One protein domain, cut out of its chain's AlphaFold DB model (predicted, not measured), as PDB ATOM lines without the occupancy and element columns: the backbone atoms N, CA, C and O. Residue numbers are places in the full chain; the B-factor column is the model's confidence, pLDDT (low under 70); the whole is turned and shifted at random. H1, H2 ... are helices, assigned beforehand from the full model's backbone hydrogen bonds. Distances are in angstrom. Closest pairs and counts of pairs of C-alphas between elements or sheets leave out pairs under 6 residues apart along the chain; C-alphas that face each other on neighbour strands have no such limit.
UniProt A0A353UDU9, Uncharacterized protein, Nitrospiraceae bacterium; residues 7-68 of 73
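Overview. This is residues 7 to 68 of the 73 residues of an uncharacterized protein of Nitrospiraceae bacterium (UniProt A0A353UDU9). This model has little regular structure: it is a compact, rounded tangle of loops, with helix H1 and the short H3 packed at one end and the loop around Gln 44 making the other. The short H2 sits near H1 between long loops. The printed part has 62 residues, 20 of them in the named helices H1, H2 and H3, in that order, and no named strand; the class is all helix. The radius of gyration of the C-alphas is 10.4 A, and the spans are 28 by 22 by 19 A.

Arrangement. Start at H1, residues 8 to 18, which touches H3, residues 54 to 58; their closest C-alphas, of Asn 10 and Ile 55, are 6.6 A apart. H2, residues 33 to 36, and H1 are near each other, with 7 pairs of C-alphas within 10 A. H2 and H3 are apart. In H1 and H3 every O i to N i+4 pair is within hydrogen-bond range; H2 is too short for one, and its one O i to N i+3 pair is out of range.

Along the chain. Find C-alpha 8 at (231.771, 236.792, 328.863); H1 runs 14.8 A from there. H2 spans 4.9 A. H3 spans 6.0 A, ending at C-alpha 58, (239.582, 244.539, 319.101).

Size, cuts and confidence. The C-alphas farthest apart, of Tyr 8 and Gln 44, are 27.9 A apart. Both links are long, 14 and 17 residues. The printed part has no cut, and no printed residue is under pLDDT 70.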
ATOM      1  N   ASN A   7     234.130 240.822 330.485       97.56
ATOM      2  CA  ASN A   7     232.834 240.294 330.066       97.56
ATOM      3  C   ASN A   7     232.960 238.879 329.464       97.56
ATOM      4  O   ASN A   7     234.047 238.426 329.100       97.56
ATOM      5  N   TYR A   8     231.826 238.185 329.331       97.50
ATOM      6  CA  TYR A   8     231.771 236.792 328.863       97.50
ATOM      7  C   TYR A   8     232.323 236.587 327.439       97.50
ATOM      8  O   TYR A   8     232.926 235.552 327.140       97.50
ATOM      9  N   GLU A   9     232.148 237.571 326.554       98.06
ATOM     10  CA  GLU A   9     232.688 237.527 325.190       98.06
ATOM     11  C   GLU A   9     234.223 237.484 325.231       98.06
ATOM     12  O   GLU A   9     234.845 236.576 324.672       98.06
ATOM     13  N   ASN A  10     234.834 238.414 325.967       97.88
ATOM     14  CA  ASN A  10     236.281 238.503 326.115       97.88
ATOM     15  C   ASN A  10     236.845 237.294 326.884       97.88
ATOM     16  O   ASN A  10     237.908 236.785 326.529       97.88
ATOM     17  N   GLU A  11     236.136 236.758 327.880       97.06
ATOM     18  CA  GLU A  11     236.525 235.493 328.520       97.06
ATOM     19  C   GLU A  11     236.585 234.330 327.520       97.06
ATOM     20  O   GLU A  11     237.573 233.590 327.486       97.06
ATOM     21  N   THR A  12     235.559 234.190 326.677       98.00
ATOM     22  CA  THR A  12     235.475 233.120 325.672       98.00
ATOM     23  C   THR A  12     236.619 233.220 324.664       98.00
ATOM     24  O   THR A  12     237.278 232.217 324.362       98.00
ATOM     25  N   ILE A  13     236.918 234.434 324.193       98.06
ATOM     26  CA  ILE A  13     238.076 234.682 323.327       98.06
ATOM     27  C   ILE A  13     239.374 234.324 324.066       98.06
ATOM     28  O   ILE A  13     240.223 233.613 323.524       98.06
ATOM     29  N   CYS A  14     239.531 234.751 325.322       97.06
ATOM     30  CA  CYS A  14     240.718 234.436 326.109       97.06
ATOM     31  C   CYS A  14     240.933 232.923 326.239       97.06
ATOM     32  O   CYS A  14     242.059 232.460 326.070       97.06
ATOM     33  N   ILE A  15     239.890 232.134 326.504       96.50
ATOM     34  CA  ILE A  15     240.008 230.671 326.599       96.50
ATOM     35  C   ILE A  15     240.508 230.085 325.273       96.50
ATOM     36  O   ILE A  15     241.435 229.274 325.280       96.50
ATOM     37  N   LYS A  16     239.965 230.542 324.139       97.69
ATOM     38  CA  LYS A  16     240.359 230.079 322.799       97.69
ATOM     39  C   LYS A  16     241.841 230.330 322.493       97.69
ATOM     40  O   LYS A  16     242.506 229.441 321.969       97.69
ATOM     41  N   PHE A  17     242.371 231.514 322.816       97.56
ATOM     42  CA  PHE A  17     243.743 231.893 322.435       97.56
ATOM     43  C   PHE A  17     244.782 231.661 323.533       97.56
ATOM     44  O   PHE A  17     245.889 231.188 323.252       97.56
ATOM     45  N   CYS A  18     244.455 231.989 324.782       96.50
ATOM     46  CA  CYS A  18     245.347 231.782 325.916       96.50
ATOM     47  C   CYS A  18     245.318 230.338 326.417       96.50
ATOM     48  O   CYS A  18     246.360 229.869 326.849       96.50
ATOM     49  N   GLY A  19     244.209 229.598 326.304       94.94
ATOM     50  CA  GLY A  19     244.133 228.211 326.791       94.94
ATOM     51  C   GLY A  19     245.154 227.253 326.158       94.94
ATOM     52  O   GLY A  19     245.521 226.260 326.777       94.94
ATOM     53  N   VAL A  20     245.659 227.580 324.963       95.50
ATOM     54  CA  VAL A  20     246.718 226.839 324.246       95.50
ATOM     55  C   VAL A  20     248.045 227.610 324.158       95.50
ATOM     56  O   VAL A  20     248.953 227.226 323.424       95.50
ATOM     57  N   CYS A  21     248.163 228.743 324.855       97.12
ATOM     58  CA  CYS A  21     249.352 229.588 324.811       97.12
ATOM     59  C   CYS A  21     250.498 228.962 325.632       97.12
ATOM     60  O   CYS A  21     250.280 228.624 326.794       97.12
ATOM     61  N   PRO A  22     251.737 228.887 325.106       96.38
ATOM     62  CA  PRO A  22     252.872 228.291 325.823       96.38
ATOM     63  C   PRO A  22     253.222 228.960 327.161       96.38
ATOM     64  O   PRO A  22     253.834 228.332 328.020       96.38
ATOM     65  N   THR A  23     252.867 230.239 327.338       97.12
ATOM     66  CA  THR A  23     253.088 230.989 328.593       97.12
ATOM     67  C   THR A  23     251.835 231.035 329.487       97.12
ATOM     68  O   THR A  23     251.838 231.692 330.529       97.12
ATOM     69  N   TYR A  24     250.731 230.391 329.098       96.06
ATOM     70  CA  TYR A  24     249.523 230.372 329.919       96.06
ATOM     71  C   TYR A  24     249.756 229.587 331.216       96.06
ATOM     72  O   TYR A  24     250.276 228.474 331.166       96.06
ATOM     73  N   PRO A  25     249.375 230.136 332.383       95.19
ATOM     74  CA  PRO A  25     249.680 229.511 333.667       95.19
ATOM     75  C   PRO A  25     248.875 228.247 333.979       95.19
ATOM     76  O   PRO A  25     249.266 227.502 334.871       95.19
ATOM     77  N   GLY A  26     247.746 228.003 333.303       93.44
ATOM     78  CA  GLY A  26     246.916 226.820 333.566       93.44
ATOM     79  C   GLY A  26     246.243 226.805 334.945       93.44
ATOM     80  O   GLY A  26     245.733 225.767 335.361       93.44
ATOM     81  N   VAL A  27     246.231 227.931 335.666       95.19
ATOM     82  CA  VAL A  27     245.616 228.034 336.994       95.19
ATOM     83  C   VAL A  27     244.104 228.172 336.845       95.19
ATOM     84  O   VAL A  27     243.600 229.048 336.142       95.19
ATOM     85  N   LYS A  28     243.357 227.288 337.511       91.94
ATOM     86  CA  LYS A  28     241.892 227.289 337.460       91.94
ATOM     87  C   LYS A  28     241.346 228.624 337.975       91.94
ATOM     88  O   LYS A  28     241.642 229.021 339.094       91.94
ATOM     89  N   GLY A  29     240.497 229.262 337.172       90.25
ATOM     90  CA  GLY A  29     239.871 230.545 337.508       90.25
ATOM     91  C   GLY A  29     240.707 231.773 337.137       90.25
ATOM     92  O   GLY A  29     240.184 232.881 337.186       90.25
ATOM     93  N   GLU A  30     241.955 231.599 336.700       95.25
ATOM     94  CA  GLU A  30     242.781 232.696 336.205       95.25
ATOM     95  C   GLU A  30     242.736 232.758 334.675       95.25
ATOM     96  O   GLU A  30     243.283 231.910 333.973       95.25
ATOM     97  N   LEU A  31     242.084 233.791 334.150       95.81
ATOM     98  CA  LEU A  31     242.003 234.078 332.723       95.81
ATOM     99  C   LEU A  31     241.860 235.587 332.503       95.81
ATOM    100  O   LEU A  31     241.754 236.356 333.453       95.81
ATOM    101  N   LEU A  32     241.843 235.996 331.237       97.31
ATOM    102  CA  LEU A  32     241.622 237.374 330.800       97.31
ATOM    103  C   LEU A  32     242.615 238.372 331.426       97.31
ATOM    104  O   LEU A  32     242.259 239.452 331.886       97.31
ATOM    105  N   PHE A  33     243.900 238.012 331.442       97.44
ATOM    106  CA  PHE A  33     244.936 238.774 332.149       97.44
ATOM    107  C   PHE A  33     245.093 240.223 331.667       97.44
ATOM    108  O   PHE A  33     245.417 241.099 332.463       97.44
ATOM    109  N   CYS A  34     244.811 240.493 330.386       97.31
ATOM    110  CA  CYS A  34     244.824 241.846 329.826       97.31
ATOM    111  C   CYS A  34     243.740 242.766 330.416       97.31
ATOM    112  O   CYS A  34     243.903 243.980 330.345       97.31
ATOM    113  N   ALA A  35     242.681 242.208 331.019       97.31
ATOM    114  CA  ALA A  35     241.628 242.958 331.707       97.31
ATOM    115  C   ALA A  35     241.647 242.776 333.232       97.31
ATOM    116  O   ALA A  35     241.261 243.689 333.949       97.31
ATOM    117  N   ARG A  36     242.078 241.608 333.735       96.44
ATOM    118  CA  ARG A  36     241.976 241.227 335.158       96.44
ATOM    119  C   ARG A  36     243.269 241.383 335.948       96.44
ATOM    120  O   ARG A  36     243.212 241.608 337.151       96.44
ATOM    121  N   GLY A  37     244.423 241.356 335.289       95.50
ATOM    122  CA  GLY A  37     245.734 241.425 335.935       95.50
ATOM    123  C   GLY A  37     246.547 240.157 335.730       95.50
ATOM    124  O   GLY A  37     246.086 239.201 335.117       95.50
ATOM    125  N   LYS A  38     247.791 240.164 336.214       96.19
ATOM    126  CA  LYS A  38     248.740 239.060 336.015       96.19
ATOM    127  C   LYS A  38     248.447 237.876 336.927       96.19
ATOM    128  O   LYS A  38     247.876 238.029 338.002       96.19
ATOM    129  N   SER A  39     248.947 236.717 336.522       96.75
ATOM    130  CA  SER A  39     249.059 235.540 337.376       96.75
ATOM    131  C   SER A  39     250.349 235.584 338.200       96.75
ATOM    132  O   SER A  39     251.332 236.227 337.823       96.75
ATOM    133  N   SER A  40     250.368 234.850 339.312       94.69
ATOM    134  CA  SER A  40     251.584 234.583 340.091       94.69
ATOM    135  C   SER A  40     252.350 233.332 339.625       94.69
ATOM    136  O   SER A  40     253.498 233.133 340.024       94.69
ATOM    137  N   ALA A  41     251.742 232.490 338.782       95.25
ATOM    138  CA  ALA A  41     252.278 231.184 338.399       95.25
ATOM    139  C   ALA A  41     253.311 231.171 337.247       95.25
ATOM    140  O   ALA A  41     254.276 230.404 337.346       95.25
ATOM    141  N   PRO A  42     253.182 231.952 336.154       89.25
ATOM    142  CA  PRO A  42     254.115 231.866 335.041       89.25
ATOM    143  C   PRO A  42     255.420 232.575 335.413       89.25
ATOM    144  O   PRO A  42     255.464 233.793 335.571       89.25
ATOM    145  N   LYS A  43     256.504 231.801 335.550       80.12
ATOM    146  CA  LYS A  43     257.821 232.314 335.977       80.12
ATOM    147  C   LYS A  43     258.703 232.804 334.827       80.12
ATOM    148  O   LYS A  43     259.665 233.525 335.071       80.12
ATOM    149  N   GLN A  44     258.399 232.416 333.588       91.81
ATOM    150  CA  GLN A  44     259.187 232.778 332.407       91.81
ATOM    151  C   GLN A  44     258.330 232.854 331.141       91.81
ATOM    152  O   GLN A  44     257.240 232.287 331.076       91.81
ATOM    153  N   LYS A  45     258.848 233.543 330.121       96.25
ATOM    154  CA  LYS A  45     258.239 233.618 328.789       96.25
ATOM    155  C   LYS A  45     258.643 232.390 327.970       96.25
ATOM    156  O   LYS A  45     259.834 232.160 327.791       96.25
ATOM    157  N   SER A  46     257.661 231.674 327.427       93.88
ATOM    158  CA  SER A  46     257.869 230.500 326.557       93.88
ATOM    159  C   SER A  46     257.228 230.662 325.164       93.88
ATOM    160  O   SER A  46     257.240 229.731 324.368       93.88
ATOM    161  N   GLY A  47     256.654 231.840 324.878       96.06
ATOM    162  CA  GLY A  47     255.891 232.190 323.667       96.06
ATOM    163  C   GLY A  47     254.501 232.751 324.009       96.06
ATOM    164  O   GLY A  47     253.871 232.253 324.943       96.06
ATOM    165  N   CYS A  48     254.021 233.792 323.306       97.44
ATOM    166  CA  CYS A  48     252.657 234.319 323.495       97.44
ATOM    167  C   CYS A  48     251.826 234.318 322.211       97.44
ATOM    168  O   CYS A  48     252.263 234.834 321.188       97.44
ATOM    169  N   ASN A  49     250.565 233.901 322.339       97.69
ATOM    170  CA  ASN A  49     249.525 234.051 321.316       97.69
ATOM    171  C   ASN A  49     248.854 235.439 321.322       97.69
ATOM    172  O   ASN A  49     247.862 235.643 320.636       97.69
ATOM    173  N   CYS A  50     249.348 236.387 322.122       96.56
ATOM    174  CA  CYS A  50     248.692 237.669 322.366       96.56
ATOM    175  C   CYS A  50     248.427 238.429 321.055       96.56
ATOM    176  O   CYS A  50     247.297 238.824 320.824       96.56
ATOM    177  N   GLY A  51     249.418 238.534 320.160       94.12
ATOM    178  CA  GLY A  51     249.263 239.215 318.862       94.12
ATOM    179  C   GLY A  51     248.411 238.465 317.831       94.12
ATOM    180  O   GLY A  51     248.224 238.958 316.728       94.12
ATOM    181  N   LEU A  52     247.914 237.273 318.167       96.50
ATOM    182  CA  LEU A  52     246.944 236.521 317.364       96.50
ATOM    183  C   LEU A  52     245.537 236.566 317.980       96.50
ATOM    184  O   LEU A  52     244.601 236.049 317.384       96.50
ATOM    185  N   CYS A  53     245.392 237.116 319.189       98.06
ATOM    186  CA  CYS A  53     244.156 237.087 319.958       98.06
ATOM    187  C   CYS A  53     243.177 238.157 319.473       98.06
ATOM    188  O   CYS A  53     243.543 239.327 319.357       98.06
ATOM    189  N   ASP A  54     241.905 237.793 319.305       98.25
ATOM    190  CA  ASP A  54     240.883 238.738 318.838       98.25
ATOM    191  C   ASP A  54     240.684 239.921 319.811       98.25
ATOM    192  O   ASP A  54     240.387 241.023 319.365       98.25
ATOM    193  N   ILE A  55     240.937 239.754 321.120       97.75
ATOM    194  CA  ILE A  55     240.923 240.869 322.096       97.75
ATOM    195  C   ILE A  55     242.040 241.868 321.799       97.75
ATOM    196  O   ILE A  55     241.840 243.071 321.915       97.75
ATOM    197  N   TRP A  56     243.223 241.374 321.431       97.50
ATOM    198  CA  TRP A  56     244.368 242.229 321.141       97.50
ATOM    199  C   TRP A  56     244.061 243.141 319.954       97.50
ATOM    200  O   TRP A  56     244.272 244.343 320.057       97.50
ATOM    201  N   ASN A  57     243.459 242.590 318.895       96.50
ATOM    202  CA  ASN A  57     243.018 243.357 317.729       96.50
ATOM    203  C   ASN A  57     241.826 244.277 318.046       96.50
ATOM    204  O   ASN A  57     241.841 245.441 317.675       96.50
ATOM    205  N   LYS A  58     240.803 243.779 318.756       96.50
ATOM    206  CA  LYS A  58     239.582 244.539 319.101       96.50
ATOM    207  C   LYS A  58     239.877 245.806 319.910       96.50
ATOM    208  O   LYS A  58     239.139 246.777 319.795       96.50
ATOM    209  N   TYR A  59     240.915 245.768 320.743       96.69
ATOM    210  CA  TYR A  59     241.310 246.867 321.623       96.69
ATOM    211  C   TYR A  59     242.632 247.523 321.197       96.69
ATOM    212  O   TYR A  59     243.216 248.242 322.001       96.69
ATOM    213  N   ASP A  60     243.134 247.266 319.983       95.81
ATOM    214  CA  ASP A  60     244.405 247.822 319.484       95.81
ATOM    215  C   ASP A  60     245.538 247.752 320.525       95.81
ATOM    216  O   ASP A  60     246.287 248.708 320.766       95.81
ATOM    217  N   LEU A  61     245.613 246.622 321.231       96.12
ATOM    218  CA  LEU A  61     246.618 246.426 322.260       96.12
ATOM    219  C   LEU A  61     247.994 246.366 321.595       96.12
ATOM    220  O   LEU A  61     248.111 245.947 320.456       96.12
ATOM    221  N   THR A  62     249.051 246.766 322.295       94.94
ATOM    222  CA  THR A  62     250.412 246.749 321.727       94.94
ATOM    223  C   THR A  62     251.380 245.881 322.517       94.94
ATOM    224  O   THR A  62     252.420 245.487 321.991       94.94
ATOM    225  N   ASP A  63     251.034 245.523 323.758       95.19
ATOM    226  CA  ASP A  63     251.864 244.665 324.594       95.19
ATOM    227  C   ASP A  63     251.457 243.178 324.526       95.19
ATOM    228  O   ASP A  63     250.419 242.787 323.982       95.19
ATOM    229  N   PHE A  64     252.319 242.335 325.083       96.31
ATOM    230  CA  PHE A  64     252.259 240.883 325.104       96.31
ATOM    231  C   PHE A  64     252.503 240.377 326.529       96.31
ATOM    232  O   PHE A  64     253.015 241.084 327.392       96.31
ATOM    233  N   TYR A  65     252.242 239.092 326.761       97.19
ATOM    234  CA  TYR A  65     252.481 238.423 328.041       97.19
ATOM    235  C   TYR A  65     251.713 239.046 329.217       97.19
ATOM    236  O   TYR A  65     252.253 239.135 330.317       97.19
ATOM    237  N   TYR A  66     250.449 239.432 329.024       97.06
ATOM    238  CA  TYR A  66     249.608 239.981 330.099       97.06
ATOM    239  C   TYR A  66     249.492 239.048 331.318       97.06
ATOM    240  O   TYR A  66     249.428 239.524 332.447       97.06
ATOM    241  N   CYS A  67     249.592 237.723 331.131       97.06
ATOM    242  CA  CYS A  67     249.665 236.758 332.238       97.06
ATOM    243  C   CYS A  67     250.870 236.960 333.172       97.06
ATOM    244  O   CYS A  67     250.822 236.504 334.310       97.06
ATOM    245  N   ILE A  68     251.919 237.650 332.716       96.88
ATOM    246  CA  ILE A  68     253.104 238.027 333.500       96.88
ATOM    247  C   ILE A  68     253.084 239.527 333.824       96.88
ATOM    248  O   ILE A  68     253.420 239.924 334.939       96.88
TER     249      ILE A  68